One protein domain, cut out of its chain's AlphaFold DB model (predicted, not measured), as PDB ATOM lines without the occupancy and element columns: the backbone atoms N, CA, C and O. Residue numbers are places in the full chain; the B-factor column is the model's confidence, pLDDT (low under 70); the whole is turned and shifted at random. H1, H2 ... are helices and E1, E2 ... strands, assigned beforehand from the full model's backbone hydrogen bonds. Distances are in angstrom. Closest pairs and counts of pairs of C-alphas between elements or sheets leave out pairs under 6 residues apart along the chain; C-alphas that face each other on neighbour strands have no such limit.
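What this domain is: This is residues 2 to 101 and 151 to 164 of the 298 residues of an uncharacterized protein of Callorhinchus milii (UniProt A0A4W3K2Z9). Two small antiparallel sheets lie partly face to face as a little sandwich, E1 E2 E3 on one side and the twisted E4 E5 E6 E7 on the other. At one end residues 29 to 35 stick out as the tip of a long loop; at the far end, beyond a cut, the short helix H1 lies detached from both sheets. The printed part has 114 residues with seven named strands followed by one named helix; the class is mostly strand, though under half of the residues are in named elements. It is loose, with a radius of gyration of the C-alphas of 17.8 A, and spans 67 by 30 by 18 A.

How they stand to each other: Start with E1, residues 9 to 13, E2, residues 19 to 23, and E3, residues 42 to 46: they form a meander, each strand the antiparallel neighbour of the one before. Look at N 10 and O 22, 2.9 A apart, for the hairpin E1 and E2, and at N 19 and O 46, 2.8 A, for the hairpin E2 and E3. A second meander follows with E4, residues 53 to 61, E5, residues 64 to 71, E6, residues 76 to 80, and E7, residues 85 to 89. Here N 57 and O 68 are 2.9 A apart, N 67 and O 79 2.8 A, and N 78 and O 87 2.8 A, within hydrogen-bond range. The facing parts of the two sheets are 10.0 A centre to centre, with their best planes 22 degrees apart and their strands at 32 degrees. The closest C-alphas of E1 and E4 are those of Ala 13 and Ile 53, 6.3 A apart. Residues 155 to 163 are H1, not on either sheet; 4 of its 5 O i to N i+4 pairs are within hydrogen-bond range.

Where its parts are: Find C-alpha 9 at (151.475, 94.812, 217.914), where E1 begins; it is 13.2 A long, E2 13.5 A and E3 11.3 A. From C-alpha 53 at (147.012, 103.797, 233.013), E4 runs 22.2 A; E5 measures 22.7 A, E6 13.7 A and E7 11.3 A. H1, 13.5 A long, ends at C-alpha 163, at (152.445, 129.524, 239.948).

The domain as a whole: The two farthest C-alphas, those of Lys 33 and Lys 156, are 67.7 A apart. The link E2 to E3, 18 residues, is long. Residues 102 to 150 are not printed, and C-alphas 101 and 151 are 24.4 A apart across the cut. The mean pLDDT of the printed part is 86.1; residues 92 to 94, 96, 98 to 101, 151 and 157 to 164 are under 70.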
ATOM      1  N   THR A   2     145.287  97.631 224.027       96.50
ATOM      2  CA  THR A   2     144.904  98.030 222.665       96.50
ATOM      3  C   THR A   2     145.784  97.316 221.635       96.50
ATOM      4  O   THR A   2     146.830  96.775 221.991       96.50
ATOM      5  N   VAL A   3     145.367  97.307 220.374       95.94
ATOM      6  CA  VAL A   3     146.125  96.767 219.236       95.94
ATOM      7  C   VAL A   3     146.288  97.846 218.177       95.94
ATOM      8  O   VAL A   3     145.518  98.809 218.123       95.94
ATOM      9  N   ASP A   4     147.310  97.715 217.344       93.56
ATOM     10  CA  ASP A   4     147.447  98.574 216.176       93.56
ATOM     11  C   ASP A   4     146.477  98.158 215.056       93.56
ATOM     12  O   ASP A   4     145.978  97.037 215.014       93.56
ATOM     13  N   LYS A   5     146.248  99.050 214.085       91.94
ATOM     14  CA  LYS A   5     145.312  98.798 212.971       91.94
ATOM     15  C   LYS A   5     145.685  97.597 212.094       91.94
ATOM     16  O   LYS A   5     144.825  97.096 211.377       91.94
ATOM     17  N   THR A   6     146.952  97.175 212.100       91.88
ATOM     18  CA  THR A   6     147.428  96.024 211.319       91.88
ATOM     19  C   THR A   6     147.530  94.738 212.138       91.88
ATOM     20  O   THR A   6     147.960  93.727 211.592       91.88
ATOM     21  N   ASN A   7     147.119  94.753 213.415       93.62
ATOM     22  CA  ASN A   7     147.185  93.614 214.338       93.62
ATOM     23  C   ASN A   7     148.582  92.971 214.429       93.62
ATOM     24  O   ASN A   7     148.710  91.765 214.623       93.62
ATOM     25  N   ARG A   8     149.639  93.770 214.277       94.62
ATOM     26  CA  ARG A   8     151.033  93.333 214.423       94.62
ATOM     27  C   ARG A   8     151.522  93.476 215.854       94.62
ATOM     28  O   ARG A   8     152.325  92.662 216.307       94.62
ATOM     29  N   TYR A   9     151.042  94.490 216.565       96.62
ATOM     30  CA  TYR A   9     151.475  94.812 217.914       96.62
ATOM     31  C   TYR A   9     150.295  94.846 218.879       96.62
ATOM     32  O   TYR A   9     149.295  95.529 218.656       96.62
ATOM     33  N   LEU A  10     150.455  94.144 219.998       96.75
ATOM     34  CA  LEU A  10     149.582  94.231 221.158       96.75
ATOM     35  C   LEU A  10     150.228  95.152 222.191       96.75
ATOM     36  O   LEU A  10     151.370  94.941 222.590       96.75
ATOM     37  N   ILE A  11     149.489  96.157 222.652       97.62
ATOM     38  CA  ILE A  11     149.940  97.091 223.677       97.62
ATOM     39  C   ILE A  11     149.127  96.860 224.948       97.62
ATOM     40  O   ILE A  11     147.907  97.051 225.003       97.62
ATOM     41  N   THR A  12     149.823  96.476 226.008       97.31
ATOM     42  CA  THR A  12     149.257  96.285 227.348       97.31
ATOM     43  C   THR A  12     149.779  97.362 228.285       97.31
ATOM     44  O   THR A  12     150.926  97.779 228.144       97.31
ATOM     45  N   ALA A  13     148.966  97.779 229.250       96.69
ATOM     46  CA  ALA A  13     149.404  98.653 230.330       96.69
ATOM     47  C   ALA A  13     148.905  98.144 231.677       96.69
ATOM     48  O   ALA A  13     147.942  97.374 231.718       96.69
ATOM     49  N   ASP A  14     149.568  98.575 232.747       93.88
ATOM     50  CA  ASP A  14     149.256  98.167 234.111       93.88
ATOM     51  C   ASP A  14     148.938  99.336 235.057       93.88
ATOM     52  O   ASP A  14     149.037 100.521 234.720       93.88
ATOM     53  N   VAL A  15     148.558  98.958 236.279       93.50
ATOM     54  CA  VAL A  15     148.187  99.875 237.363       93.50
ATOM     55  C   VAL A  15     149.364 100.661 237.937       93.50
ATOM     56  O   VAL A  15     149.157 101.607 238.685       93.50
ATOM     57  N   THR A  16     150.599 100.288 237.608       89.38
ATOM     58  CA  THR A  16     151.810 100.953 238.106       89.38
ATOM     59  C   THR A  16     152.429 101.895 237.074       89.38
ATOM     60  O   THR A  16     153.463 102.515 237.347       89.38
ATOM     61  N   GLY A  17     151.803 102.017 235.902       90.56
ATOM     62  CA  GLY A  17     152.220 102.916 234.836       90.56
ATOM     63  C   GLY A  17     153.158 102.296 233.804       90.56
ATOM     64  O   GLY A  17     153.753 103.041 233.021       90.56
ATOM     65  N   TRP A  18     153.329 100.969 233.778       95.94
ATOM     66  CA  TRP A  18     154.064 100.308 232.697       95.94
ATOM     67  C   TRP A  18     153.204 100.142 231.458       95.94
ATOM     68  O   TRP A  18     152.023  99.816 231.530       95.94
ATOM     69  N   ILE A  19     153.861 100.272 230.315       97.06
ATOM     70  CA  ILE A  19     153.384  99.904 228.993       97.06
ATOM     71  C   ILE A  19     154.324  98.830 228.462       97.06
ATOM     72  O   ILE A  19     155.546  98.991 228.492       97.06
ATOM     73  N   LYS A  20     153.751  97.739 227.964       97.00
ATOM     74  CA  LYS A  20     154.468  96.659 227.285       97.00
ATOM     75  C   LYS A  20     153.910  96.485 225.881       97.00
ATOM     76  O   LYS A  20     152.691  96.445 225.704       97.00
ATOM     77  N   VAL A  21     154.810  96.382 224.912       97.44
ATOM     78  CA  VAL A  21     154.506  96.196 223.492       97.44
ATOM     79  C   VAL A  21     154.949  94.800 223.093       97.44
ATOM     80  O   VAL A  21     156.113  94.450 223.266       97.44
ATOM     81  N   TRP A  22     154.032  94.016 222.548       97.44
ATOM     82  CA  TRP A  22     154.247  92.628 222.160       97.44
ATOM     83  C   TRP A  22     154.064  92.491 220.653       97.44
ATOM     84  O   TRP A  22     153.070  92.979 220.116       97.44
ATOM     85  N   ASN A  23     154.991  91.828 219.968       96.06
ATOM     86  CA  ASN A  23     154.820  91.475 218.564       96.06
ATOM     87  C   ASN A  23     153.957  90.214 218.479       96.06
ATOM     88  O   ASN A  23     154.358  89.147 218.936       96.06
ATOM     89  N   ILE A  24     152.770  90.354 217.899       95.81
ATOM     90  CA  ILE A  24     151.806  89.268 217.718       95.81
ATOM     91  C   ILE A  24     151.617  88.891 216.245       95.81
ATOM     92  O   ILE A  24     150.801  88.023 215.958       95.81
ATOM     93  N   GLN A  25     152.375  89.498 215.322       94.56
ATOM     94  CA  GLN A  25     152.212  89.306 213.877       94.56
ATOM     95  C   GLN A  25     152.264  87.830 213.472       94.56
ATOM     96  O   GLN A  25     151.486  87.415 212.624       94.56
ATOM     97  N   GLU A  26     153.173  87.058 214.067       91.31
ATOM     98  CA  GLU A  26     153.378  85.635 213.760       91.31
ATOM     99  C   GLU A  26     153.058  84.726 214.955       91.31
ATOM    100  O   GLU A  26     153.343  83.527 214.949       91.31
ATOM    101  N   TYR A  27     152.463  85.287 216.008       91.69
ATOM    102  CA  TYR A  27     152.232  84.555 217.241       91.69
ATOM    103  C   TYR A  27     150.996  83.656 217.127       91.69
ATOM    104  O   TYR A  27     149.897  84.124 216.839       91.69
ATOM    105  N   CYS A  28     151.176  82.359 217.386       88.38
ATOM    106  CA  CYS A  28     150.109  81.347 217.383       88.38
ATOM    107  C   CYS A  28     149.274  81.274 216.088       88.38
ATOM    108  O   CYS A  28     148.101  80.908 216.132       88.38
ATOM    109  N   LEU A  29     149.866  81.576 214.928       88.00
ATOM    110  CA  LEU A  29     149.163  81.478 213.642       88.00
ATOM    111  C   LEU A  29     148.974  80.037 213.144       88.00
ATOM    112  O   LEU A  29     148.062  79.766 212.365       88.00
ATOM    113  N   PHE A  30     149.836  79.113 213.569       83.62
ATOM    114  CA  PHE A  30     149.814  77.725 213.116       83.62
ATOM    115  C   PHE A  30     149.248  76.810 214.197       83.62
ATOM    116  O   PHE A  30     149.636  76.900 215.362       83.62
ATOM    117  N   LEU A  31     148.381  75.874 213.801       79.00
ATOM    118  CA  LEU A  31     147.975  74.786 214.683       79.00
ATOM    119  C   LEU A  31     149.179  73.876 214.958       79.00
ATOM    120  O   LEU A  31     149.566  73.059 214.122       79.00
ATOM    121  N   SER A  32     149.756  73.995 216.150       77.94
ATOM    122  CA  SER A  32     150.717  73.035 216.684       77.94
ATOM    123  C   SER A  32     150.010  72.002 217.559       77.94
ATOM    124  O   SER A  32     149.076  72.318 218.289       77.94
ATOM    125  N   LYS A  33     150.494  70.752 217.543       78.50
ATOM    126  CA  LYS A  33     150.037  69.713 218.489       78.50
ATOM    127  C   LYS A  33     150.384  70.044 219.947       78.50
ATOM    128  O   LYS A  33     149.774  69.502 220.860       78.50
ATOM    129  N   ASN A  34     151.363  70.921 220.151       82.44
ATOM    130  CA  ASN A  34     151.803  71.369 221.463       82.44
ATOM    131  C   ASN A  34     151.083  72.663 221.854       82.44
ATOM    132  O   ASN A  34     150.891  73.543 221.013       82.44
ATOM    133  N   ILE A  35     150.734  72.781 223.136       84.38
ATOM    134  CA  ILE A  35     150.190  74.005 223.729       84.38
ATOM    135  C   ILE A  35     151.312  75.047 223.785       84.38
ATOM    136  O   ILE A  35     152.360  74.802 224.383       84.38
ATOM    137  N   VAL A  36     151.096  76.213 223.174       84.38
ATOM    138  CA  VAL A  36     152.025  77.345 223.273       84.38
ATOM    139  C   VAL A  36     151.806  78.032 224.620       84.38
ATOM    140  O   VAL A  36     150.777  78.667 224.836       84.38
ATOM    141  N   SER A  37     152.757  77.872 225.543       87.62
ATOM    142  CA  SER A  37     152.736  78.503 226.874       87.62
ATOM    143  C   SER A  37     153.597  79.764 226.972       87.62
ATOM    144  O   SER A  37     153.480  80.514 227.938       87.62
ATOM    145  N   GLN A  38     154.475  79.989 225.994       90.38
ATOM    146  CA  GLN A  38     155.382  81.133 225.977       90.38
ATOM    147  C   GLN A  38     154.650  82.381 225.492       90.38
ATOM    148  O   GLN A  38     153.924  82.275 224.512       90.38
ATOM    149  N   PRO A  39     154.843  83.554 226.117       91.50
ATOM    150  CA  PRO A  39     154.221  84.786 225.654       91.50
ATOM    151  C   PRO A  39     154.768  85.205 224.276       91.50
ATOM    152  O   PRO A  39     155.860  84.779 223.887       91.50
ATOM    153  N   PRO A  40     154.054  86.080 223.545       94.25
ATOM    154  CA  PRO A  40     154.584  86.661 222.319       94.25
ATOM    155  C   PRO A  40     155.902  87.415 222.574       94.25
ATOM    156  O   PRO A  40     156.146  87.861 223.700       94.25
ATOM    157  N   PRO A  41     156.747  87.619 221.549       94.94
ATOM    158  CA  PRO A  41     157.963  88.414 221.684       94.94
ATOM    159  C   PRO A  41     157.687  89.824 222.227       94.94
ATOM    160  O   PRO A  41     156.901  90.585 221.656       94.94
ATOM    161  N   LEU A  42     158.346  90.185 223.329       96.12
ATOM    162  CA  LEU A  42     158.275  91.526 223.910       96.12
ATOM    163  C   LEU A  42     159.198  92.471 223.129       96.12
ATOM    164  O   LEU A  42     160.406  92.261 223.084       96.12
ATOM    165  N   VAL A  43     158.628  93.516 222.534       95.81
ATOM    166  CA  VAL A  43     159.348  94.533 221.750       95.81
ATOM    167  C   VAL A  43     159.889  95.627 222.661       95.81
ATOM    168  O   VAL A  43     161.044  96.023 222.547       95.81
ATOM    169  N   ALA A  44     159.052  96.118 223.574       94.94
ATOM    170  CA  ALA A  44     159.416  97.205 224.467       94.94
ATOM    171  C   ALA A  44     158.659  97.121 225.791       94.94
ATOM    172  O   ALA A  44     157.501  96.701 225.843       94.94
ATOM    173  N   ALA A  45     159.308  97.586 226.856       95.25
ATOM    174  CA  ALA A  45     158.693  97.822 228.153       95.25
ATOM    175  C   ALA A  45     159.147  99.187 228.673       95.25
ATOM    176  O   ALA A  45     160.329  99.409 228.926       95.25
ATOM    177  N   VAL A  46     158.201 100.106 228.831       93.44
ATOM    178  CA  VAL A  46     158.468 101.481 229.253       93.44
ATOM    179  C   VAL A  46     157.500 101.881 230.351       93.44
ATOM    180  O   VAL A  46     156.347 101.466 230.352       93.44
ATOM    181  N   ARG A  47     157.962 102.696 231.298       94.19
ATOM    182  CA  ARG A  47     157.140 103.219 232.392       94.19
ATOM    183  C   ARG A  47     157.032 104.742 232.290       94.19
ATOM    184  O   ARG A  47     157.804 105.435 232.953       94.19
ATOM    185  N   PRO A  48     156.160 105.275 231.416       90.38
ATOM    186  CA  PRO A  48     156.005 106.720 231.265       90.38
ATOM    187  C   PRO A  48     155.182 107.357 232.392       90.38
ATOM    188  O   PRO A  48     155.293 108.562 232.603       90.38
ATOM    189  N   HIS A  49     154.382 106.563 233.108       90.75
ATOM    190  CA  HIS A  49     153.493 107.022 234.171       90.75
ATOM    191  C   HIS A  49     153.925 106.488 235.535       90.75
ATOM    192  O   HIS A  49     154.558 105.435 235.637       90.75
ATOM    193  N   ILE A  50     153.561 107.207 236.594       88.94
ATOM    194  CA  ILE A  50     153.801 106.772 237.981       88.94
ATOM    195  C   ILE A  50     152.580 106.098 238.618       88.94
ATOM    196  O   ILE A  50     152.711 105.534 239.702       88.94
ATOM    197  N   ASP A  51     151.432 106.135 237.937       88.94
ATOM    198  CA  ASP A  51     150.130 105.654 238.415       88.94
ATOM    199  C   ASP A  51     149.357 104.914 237.300       88.94
ATOM    200  O   ASP A  51     149.801 104.853 236.145       88.94
ATOM    201  N   ASN A  52     148.186 104.374 237.638       92.19
ATOM    202  CA  ASN A  52     147.354 103.519 236.801       92.19
ATOM    203  C   ASN A  52     147.018 104.139 235.445       92.19
ATOM    204  O   ASN A  52     146.404 105.207 235.363       92.19
ATOM    205  N   ILE A  53     147.364 103.420 234.379       95.88
ATOM    206  CA  ILE A  53     147.012 103.797 233.013       95.88
ATOM    207  C   ILE A  53     145.555 103.415 232.762       95.88
ATOM    208  O   ILE A  53     145.199 102.241 232.669       95.88
ATOM    209  N   ASN A  54     144.711 104.432 232.628       95.19
ATOM    210  CA  ASN A  54     143.276 104.270 232.419       95.19
ATOM    211  C   ASN A  54     142.902 104.163 230.933       95.19
ATOM    212  O   ASN A  54     141.859 103.599 230.607       95.19
ATOM    213  N   HIS A  55     143.751 104.662 230.031       96.31
ATOM    214  CA  HIS A  55     143.479 104.665 228.600       96.31
ATOM    215  C   HIS A  55     144.744 104.415 227.777       96.31
ATOM    216  O   HIS A  55     145.816 104.941 228.080       96.31
ATOM    217  N   LEU A  56     144.595 103.622 226.717       96.75
ATOM    218  CA  LEU A  56     145.630 103.329 225.731       96.75
ATOM    219  C   LEU A  56     145.029 103.404 224.330       96.75
ATOM    220  O   LEU A  56     144.065 102.696 224.037       96.75
ATOM    221  N   GLU A  57     145.666 104.167 223.454       96.25
ATOM    222  CA  GLU A  57     145.290 104.278 222.047       96.25
ATOM    223  C   GLU A  57     146.538 104.231 221.161       96.25
ATOM    224  O   GLU A  57     147.627 104.641 221.566       96.25
ATOM    225  N   THR A  58     146.392 103.716 219.941       96.25
ATOM    226  CA  THR A  58     147.443 103.767 218.925       96.25
ATOM    227  C   THR A  58     147.042 104.694 217.789       96.25
ATOM    228  O   THR A  58     145.897 104.709 217.339       96.25
ATOM    229  N   CYS A  59     147.999 105.462 217.281       93.44
ATOM    230  CA  CYS A  59     147.791 106.284 216.097       93.44
ATOM    231  C   CYS A  59     149.018 106.243 215.189       93.44
ATOM    232  O   CYS A  59     150.133 105.976 215.630       93.44
ATOM    233  N   VAL A  60     148.813 106.481 213.896       93.38
ATOM    234  CA  VAL A  60     149.903 106.548 212.921       93.38
ATOM    235  C   VAL A  60     150.040 107.989 212.473       93.38
ATOM    236  O   VAL A  60     149.070 108.581 211.998       93.38
ATOM    237  N   LYS A  61     151.243 108.541 212.605       87.81
ATOM    238  CA  LYS A  61     151.585 109.879 212.128       87.81
ATOM    239  C   LYS A  61     152.886 109.812 211.344       87.81
ATOM    240  O   LYS A  61     153.864 109.271 211.844       87.81
ATOM    241  N   ASP A  62     152.884 110.331 210.118       87.06
ATOM    242  CA  ASP A  62     154.056 110.354 209.226       87.06
ATOM    243  C   ASP A  62     154.705 108.967 209.028       87.06
ATOM    244  O   ASP A  62     155.921 108.825 208.941       87.06
ATOM    245  N   GLY A  63     153.880 107.912 209.005       85.69
ATOM    246  CA  GLY A  63     154.332 106.518 208.911       85.69
ATOM    247  C   GLY A  63     154.888 105.929 210.215       85.69
ATOM    248  O   GLY A  63     155.207 104.743 210.254       85.69
ATOM    249  N   CYS A  64     154.969 106.708 211.295       88.44
ATOM    250  CA  CYS A  64     155.364 106.235 212.617       88.44
ATOM    251  C   CYS A  64     154.140 105.812 213.436       88.44
ATOM    252  O   CYS A  64     153.199 106.588 213.609       88.44
ATOM    253  N   LEU A  65     154.177 104.593 213.976       93.25
ATOM    254  CA  LEU A  65     153.184 104.104 214.927       93.25
ATOM    255  C   LEU A  65     153.511 104.641 216.326       93.25
ATOM    256  O   LEU A  65     154.598 104.408 216.862       93.25
ATOM    257  N   LEU A  66     152.564 105.381 216.887       94.75
ATOM    258  CA  LEU A  66     152.647 106.029 218.185       94.75
ATOM    259  C   LEU A  66     151.638 105.413 219.147       94.75
ATOM    260  O   LEU A  66     150.551 104.985 218.755       94.75
ATOM    261  N   ILE A  67     152.011 105.416 220.418       96.38
ATOM    262  CA  ILE A  67     151.205 104.957 221.538       96.38
ATOM    263  C   ILE A  67     150.870 106.178 222.384       96.38
ATOM    264  O   ILE A  67     151.768 106.885 222.849       96.38
ATOM    265  N   LEU A  68     149.576 106.410 222.573       96.69
ATOM    266  CA  LEU A  68     149.019 107.388 223.494       96.69
ATOM    267  C   LEU A  68     148.589 106.658 224.762       96.69
ATOM    268  O   LEU A  68     147.819 105.699 224.696       96.69
ATOM    269  N   SER A  69     149.058 107.116 225.915       97.06
ATOM    270  CA  SER A  69     148.637 106.599 227.215       97.06
ATOM    271  C   SER A  69     148.165 107.731 228.110       97.06
ATOM    272  O   SER A  69     148.825 108.762 228.190       97.06
ATOM    273  N   ALA A  70     147.037 107.540 228.789       96.44
ATOM    274  CA  ALA A  70     146.559 108.445 229.829       96.44
ATOM    275  C   ALA A  70     146.524 107.715 231.173       96.44
ATOM    276  O   ALA A  70     146.222 106.519 231.231       96.44
ATOM    277  N   SER A  71     146.852 108.427 232.249       95.12
ATOM    278  CA  SER A  71     146.957 107.853 233.590       95.12
ATOM    279  C   SER A  71     146.259 108.707 234.648       95.12
ATOM    280  O   SER A  71     145.970 109.893 234.456       95.12
ATOM    281  N   ALA A  72     145.970 108.073 235.785       91.75
ATOM    282  CA  ALA A  72     145.503 108.719 237.006       91.75
ATOM    283  C   ALA A  72     146.523 109.721 237.590       91.75
ATOM    284  O   ALA A  72     146.129 110.635 238.315       91.75
ATOM    285  N   ASP A  73     147.793 109.663 237.161       85.69
ATOM    286  CA  ASP A  73     148.806 110.691 237.448       85.69
ATOM    287  C   ASP A  73     148.513 112.056 236.783       85.69
ATOM    288  O   ASP A  73     149.279 113.012 236.930       85.69
ATOM    289  N   CYS A  74     147.372 112.161 236.090       88.62
ATOM    290  CA  CYS A  74     146.883 113.336 235.374       88.62
ATOM    291  C   CYS A  74     147.769 113.752 234.195       88.62
ATOM    292  O   CYS A  74     147.666 114.899 233.737       88.62
ATOM    293  N   ASN A  75     148.607 112.839 233.706       90.25
ATOM    294  CA  ASN A  75     149.442 113.038 232.539       90.25
ATOM    295  C   ASN A  75     149.001 112.147 231.376       90.25
ATOM    296  O   ASN A  75     148.387 111.090 231.538       90.25
ATOM    297  N   ILE A  76     149.365 112.588 230.177       94.69
ATOM    298  CA  ILE A  76     149.241 111.825 228.939       94.69
ATOM    299  C   ILE A  76     150.644 111.658 228.377       94.69
ATOM    300  O   ILE A  76     151.352 112.650 228.234       94.69
ATOM    301  N   ALA A  77     151.063 110.445 228.046       93.75
ATOM    302  CA  ALA A  77     152.350 110.203 227.412       93.75
ATOM    303  C   ALA A  77     152.178 109.750 225.961       93.75
ATOM    304  O   ALA A  77     151.236 109.045 225.606       93.75
ATOM    305  N   VAL A  78     153.119 110.175 225.124       95.00
ATOM    306  CA  VAL A  78     153.250 109.763 223.729       95.00
ATOM    307  C   VAL A  78     154.564 109.014 223.601       95.00
ATOM    308  O   VAL A  78     155.622 109.555 223.924       95.00
ATOM    309  N   SER A  79     154.513 107.778 223.122       94.12
ATOM    310  CA  SER A  79     155.692 106.926 222.940       94.12
ATOM    311  C   SER A  79     155.699 106.247 221.572       94.12
ATOM    312  O   SER A  79     154.662 106.122 220.923       94.12
ATOM    313  N   LYS A  80     156.882 105.850 221.101       92.56
ATOM    314  CA  LYS A  80     157.046 104.978 219.931       92.56
ATOM    315  C   LYS A  80     156.917 103.516 220.347       92.56
ATOM    316  O   LYS A  80     157.135 103.175 221.509       92.56
ATOM    317  N   ILE A  81     156.657 102.649 219.371       93.94
ATOM    318  CA  ILE A  81     156.648 101.192 219.571       93.94
ATOM    319  C   ILE A  81     157.961 100.641 220.145       93.94
ATOM    320  O   ILE A  81     157.925  99.670 220.892       93.94
ATOM    321  N   ASP A  82     159.085 101.309 219.877       89.94
ATOM    322  CA  ASP A  82     160.422 100.920 220.352       89.94
ATOM    323  C   ASP A  82     160.649 101.255 221.841       89.94
ATOM    324  O   ASP A  82     161.745 101.096 222.368       89.94
ATOM    325  N   GLY A  83     159.632 101.780 222.538       86.56
ATOM    326  CA  GLY A  83     159.709 102.142 223.958       86.56
ATOM    327  C   GLY A  83     160.261 103.542 224.234       86.56
ATOM    328  O   GLY A  83     160.377 103.936 225.394       86.56
ATOM    329  N   ILE A  84     160.568 104.324 223.198       89.12
ATOM    330  CA  ILE A  84     161.043 105.707 223.343       89.12
ATOM    331  C   ILE A  84     159.859 106.630 223.652       89.12
ATOM    332  O   ILE A  84     158.930 106.745 222.848       89.12
ATOM    333  N   VAL A  85     159.902 107.336 224.786       90.50
ATOM    334  CA  VAL A  85     158.898 108.349 225.152       90.50
ATOM    335  C   VAL A  85     159.209 109.654 224.423       90.50
ATOM    336  O   VAL A  85     160.226 110.290 224.679       90.50
ATOM    337  N   ILE A  86     158.323 110.055 223.513       90.25
ATOM    338  CA  ILE A  86     158.431 111.312 222.761       90.25
ATOM    339  C   ILE A  86     158.050 112.484 223.651       90.25
ATOM    340  O   ILE A  86     158.672 113.538 223.591       90.25
ATOM    341  N   GLY A  87     157.027 112.334 224.484       88.81
ATOM    342  CA  GLY A  87     156.708 113.396 225.415       88.81
ATOM    343  C   GLY A  87     155.599 113.076 226.384       88.81
ATOM    344  O   GLY A  87     154.845 112.123 226.201       88.81
ATOM    345  N   VAL A  88     155.524 113.894 227.428       89.19
ATOM    346  CA  VAL A  88     154.543 113.766 228.503       89.19
ATOM    347  C   VAL A  88     153.840 115.108 228.700       89.19
ATOM    348  O   VAL A  88     154.466 116.137 228.963       89.19
ATOM    349  N   PHE A  89     152.522 115.086 228.583       87.06
ATOM    350  CA  PHE A  89     151.590 116.204 228.645       87.06
ATOM    351  C   PHE A  89     150.799 116.150 229.956       87.06
ATOM    352  O   PHE A  89     150.692 115.095 230.564       87.06
ATOM    353  N   GLY A  90     150.222 117.275 230.386       82.06
ATOM    354  CA  GLY A  90     149.411 117.345 231.616       82.06
ATOM    355  C   GLY A  90     150.178 117.742 232.883       82.06
ATOM    356  O   GLY A  90     149.562 117.960 233.925       82.06
ATOM    357  N   GLN A  91     151.490 117.936 232.770       76.88
ATOM    358  CA  GLN A  91     152.372 118.291 233.877       76.88
ATOM    359  C   GLN A  91     152.174 119.732 234.364       76.88
ATOM    360  O   GLN A  91     151.761 120.619 233.609       76.88
ATOM    361  N   ASP A  92     152.557 119.983 235.616       65.94
ATOM    362  CA  ASP A  92     152.684 121.336 236.163       65.94
ATOM    363  C   ASP A  92     153.942 122.058 235.657       65.94
ATOM    364  O   ASP A  92     154.063 123.248 235.894       65.94
ATOM    365  N   GLU A  93     154.797 121.406 234.868       63.59
ATOM    366  CA  GLU A  93     155.930 121.996 234.134       63.59
ATOM    367  C   GLU A  93     155.658 122.045 232.617       63.59
ATOM    368  O   GLU A  93     154.683 121.466 232.121       63.59
ATOM    369  N   HIS A  94     156.453 122.795 231.842       67.06
ATOM    370  CA  HIS A  94     156.308 122.818 230.378       67.06
ATOM    371  C   HIS A  94     156.252 121.405 229.795       67.06
ATOM    372  O   HIS A  94     156.853 120.478 230.331       67.06
ATOM    373  N   TRP A  95     155.505 121.243 228.700       73.94
ATOM    374  CA  TRP A  95     155.387 119.945 228.050       73.94
ATOM    375  C   TRP A  95     156.778 119.422 227.716       73.94
ATOM    376  O   TRP A  95     157.502 120.022 226.921       73.94
ATOM    377  N   ARG A  96     157.146 118.309 228.355       67.50
ATOM    378  CA  ARG A  96     158.401 117.622 228.086       67.50
ATOM    379  C   ARG A  96     158.240 116.921 226.754       67.50
ATOM    380  O   ARG A  96     157.670 115.837 226.700       67.50
ATOM    381  N   ILE A  97     158.669 117.583 225.689       80.19
ATOM    382  CA  ILE A  97     158.766 117.012 224.352       80.19
ATOM    383  C   ILE A  97     160.241 116.661 224.178       80.19
ATOM    384  O   ILE A  97     161.069 117.546 223.983       80.19
ATOM    385  N   HIS A  98     160.581 115.379 224.295       65.56
ATOM    386  CA  HIS A  98     161.859 114.900 223.790       65.56
ATOM    387  C   HIS A  98     161.885 115.172 222.288       65.56
ATOM    388  O   HIS A  98     160.919 114.867 221.582       65.56
ATOM    389  N   GLU A  99     162.973 115.772 221.798       53.75
ATOM    390  CA  GLU A  99     163.149 115.995 220.368       53.75
ATOM    391  C   GLU A  99     162.989 114.663 219.639       53.75
ATOM    392  O   GLU A  99     163.809 113.749 219.743       53.75
ATOM    393  N   CYS A 100     161.880 114.538 218.912       43.97
ATOM    394  CA  CYS A 100     161.648 113.393 218.062       43.97
ATOM    395  C   CYS A 100     162.679 113.486 216.938       43.97
ATOM    396  O   CYS A 100     162.527 114.289 216.016       43.97
ATOM    397  N   LEU A 101     163.759 112.707 217.038       42.34
ATOM    398  CA  LEU A 101     164.739 112.612 215.966       42.34
ATOM    399  C   LEU A 101     163.985 112.245 214.683       42.34
ATOM    400  O   LEU A 101     163.332 111.201 214.603       42.34
ATOM    401  N   SER A 151     160.599 135.330 226.309       65.50
ATOM    402  CA  SER A 151     160.819 134.930 224.913       65.50
ATOM    403  C   SER A 151     159.866 133.835 224.427       65.50
ATOM    404  O   SER A 151     159.782 133.588 223.227       65.50
ATOM    405  N   THR A 152     159.147 133.165 225.329       70.06
ATOM    406  CA  THR A 152     158.193 132.111 224.961       70.06
ATOM    407  C   THR A 152     156.908 132.727 224.406       70.06
ATOM    408  O   THR A 152     156.389 133.687 224.967       70.06
ATOM    409  N   ILE A 153     156.331 132.115 223.365       70.69
ATOM    410  CA  ILE A 153     155.056 132.522 222.729       70.69
ATOM    411  C   ILE A 153     153.904 132.650 223.753       70.69
ATOM    412  O   ILE A 153     152.974 133.428 223.561       70.69
ATOM    413  N   LEU A 154     153.980 131.906 224.861       70.25
ATOM    414  CA  LEU A 154     153.002 131.904 225.954       70.25
ATOM    415  C   LEU A 154     153.128 133.114 226.906       70.25
ATOM    416  O   LEU A 154     152.144 133.496 227.537       70.25
ATOM    417  N   GLY A 155     154.314 133.723 227.000       74.44
ATOM    418  CA  GLY A 155     154.581 134.928 227.790       74.44
ATOM    419  C   GLY A 155     154.577 134.769 229.321       74.44
ATOM    420  O   GLY A 155     154.227 133.733 229.888       74.44
ATOM    421  N   LYS A 156     154.939 135.862 230.011       72.44
ATOM    422  CA  LYS A 156     155.012 135.969 231.487       72.44
ATOM    423  C   LYS A 156     153.675 135.720 232.196       72.44
ATOM    424  O   LYS A 156     153.645 135.168 233.290       72.44
ATOM    425  N   THR A 157     152.567 136.122 231.577       65.25
ATOM    426  CA  THR A 157     151.214 135.996 232.150       65.25
ATOM    427  C   THR A 157     150.777 134.537 232.281       65.25
ATOM    428  O   THR A 157     150.029 134.188 233.196       65.25
ATOM    429  N   TYR A 158     151.264 133.663 231.393       66.50
ATOM    430  CA  TYR A 158     151.058 132.224 231.496       66.50
ATOM    431  C   TYR A 158     151.837 131.627 232.678       66.50
ATOM    432  O   TYR A 158     151.285 130.802 233.408       66.50
ATOM    433  N   ALA A 159     153.074 132.082 232.907       66.50
ATOM    434  CA  ALA A 159     153.901 131.661 234.040       66.50
ATOM    435  C   ALA A 159     153.246 132.009 235.389       66.50
ATOM    436  O   ALA A 159     153.085 131.145 236.248       66.50
ATOM    437  N   GLU A 160     152.775 133.246 235.548       58.62
ATOM    438  CA  GLU A 160     152.137 133.718 236.784       58.62
ATOM    439  C   GLU A 160     150.852 132.938 237.116       58.62
ATOM    440  O   GLU A 160     150.644 132.497 238.249       58.62
ATOM    441  N   ARG A 161     150.018 132.667 236.102       62.34
ATOM    442  CA  ARG A 161     148.797 131.863 236.262       62.34
ATOM    443  C   ARG A 161     149.102 130.411 236.643       62.34
ATOM    444  O   ARG A 161     148.259 129.754 237.250       62.34
ATOM    445  N   ARG A 162     150.286 129.909 236.290       61.44
ATOM    446  CA  ARG A 162     150.760 128.565 236.627       61.44
ATOM    447  C   ARG A 162     151.225 128.468 238.073       61.44
ATOM    448  O   ARG A 162     150.795 127.554 238.768       61.44
ATOM    449  N   SER A 163     152.004 129.442 238.547       62.00
ATOM    450  CA  SER A 163     152.445 129.524 239.948       62.00
ATOM    451  C   SER A 163     151.280 129.641 240.936       62.00
ATOM    452  O   SER A 163     151.396 129.222 242.083       62.00
ATOM    453  N   GLN A 164     150.140 130.181 240.494       57.66
ATOM    454  CA  GLN A 164     148.917 130.292 241.295       57.66
ATOM    455  C   GLN A 164     148.025 129.040 241.267       57.66
ATOM    456  O   GLN A 164     147.015 128.993 241.977       57.66
TER     457      GLN A 164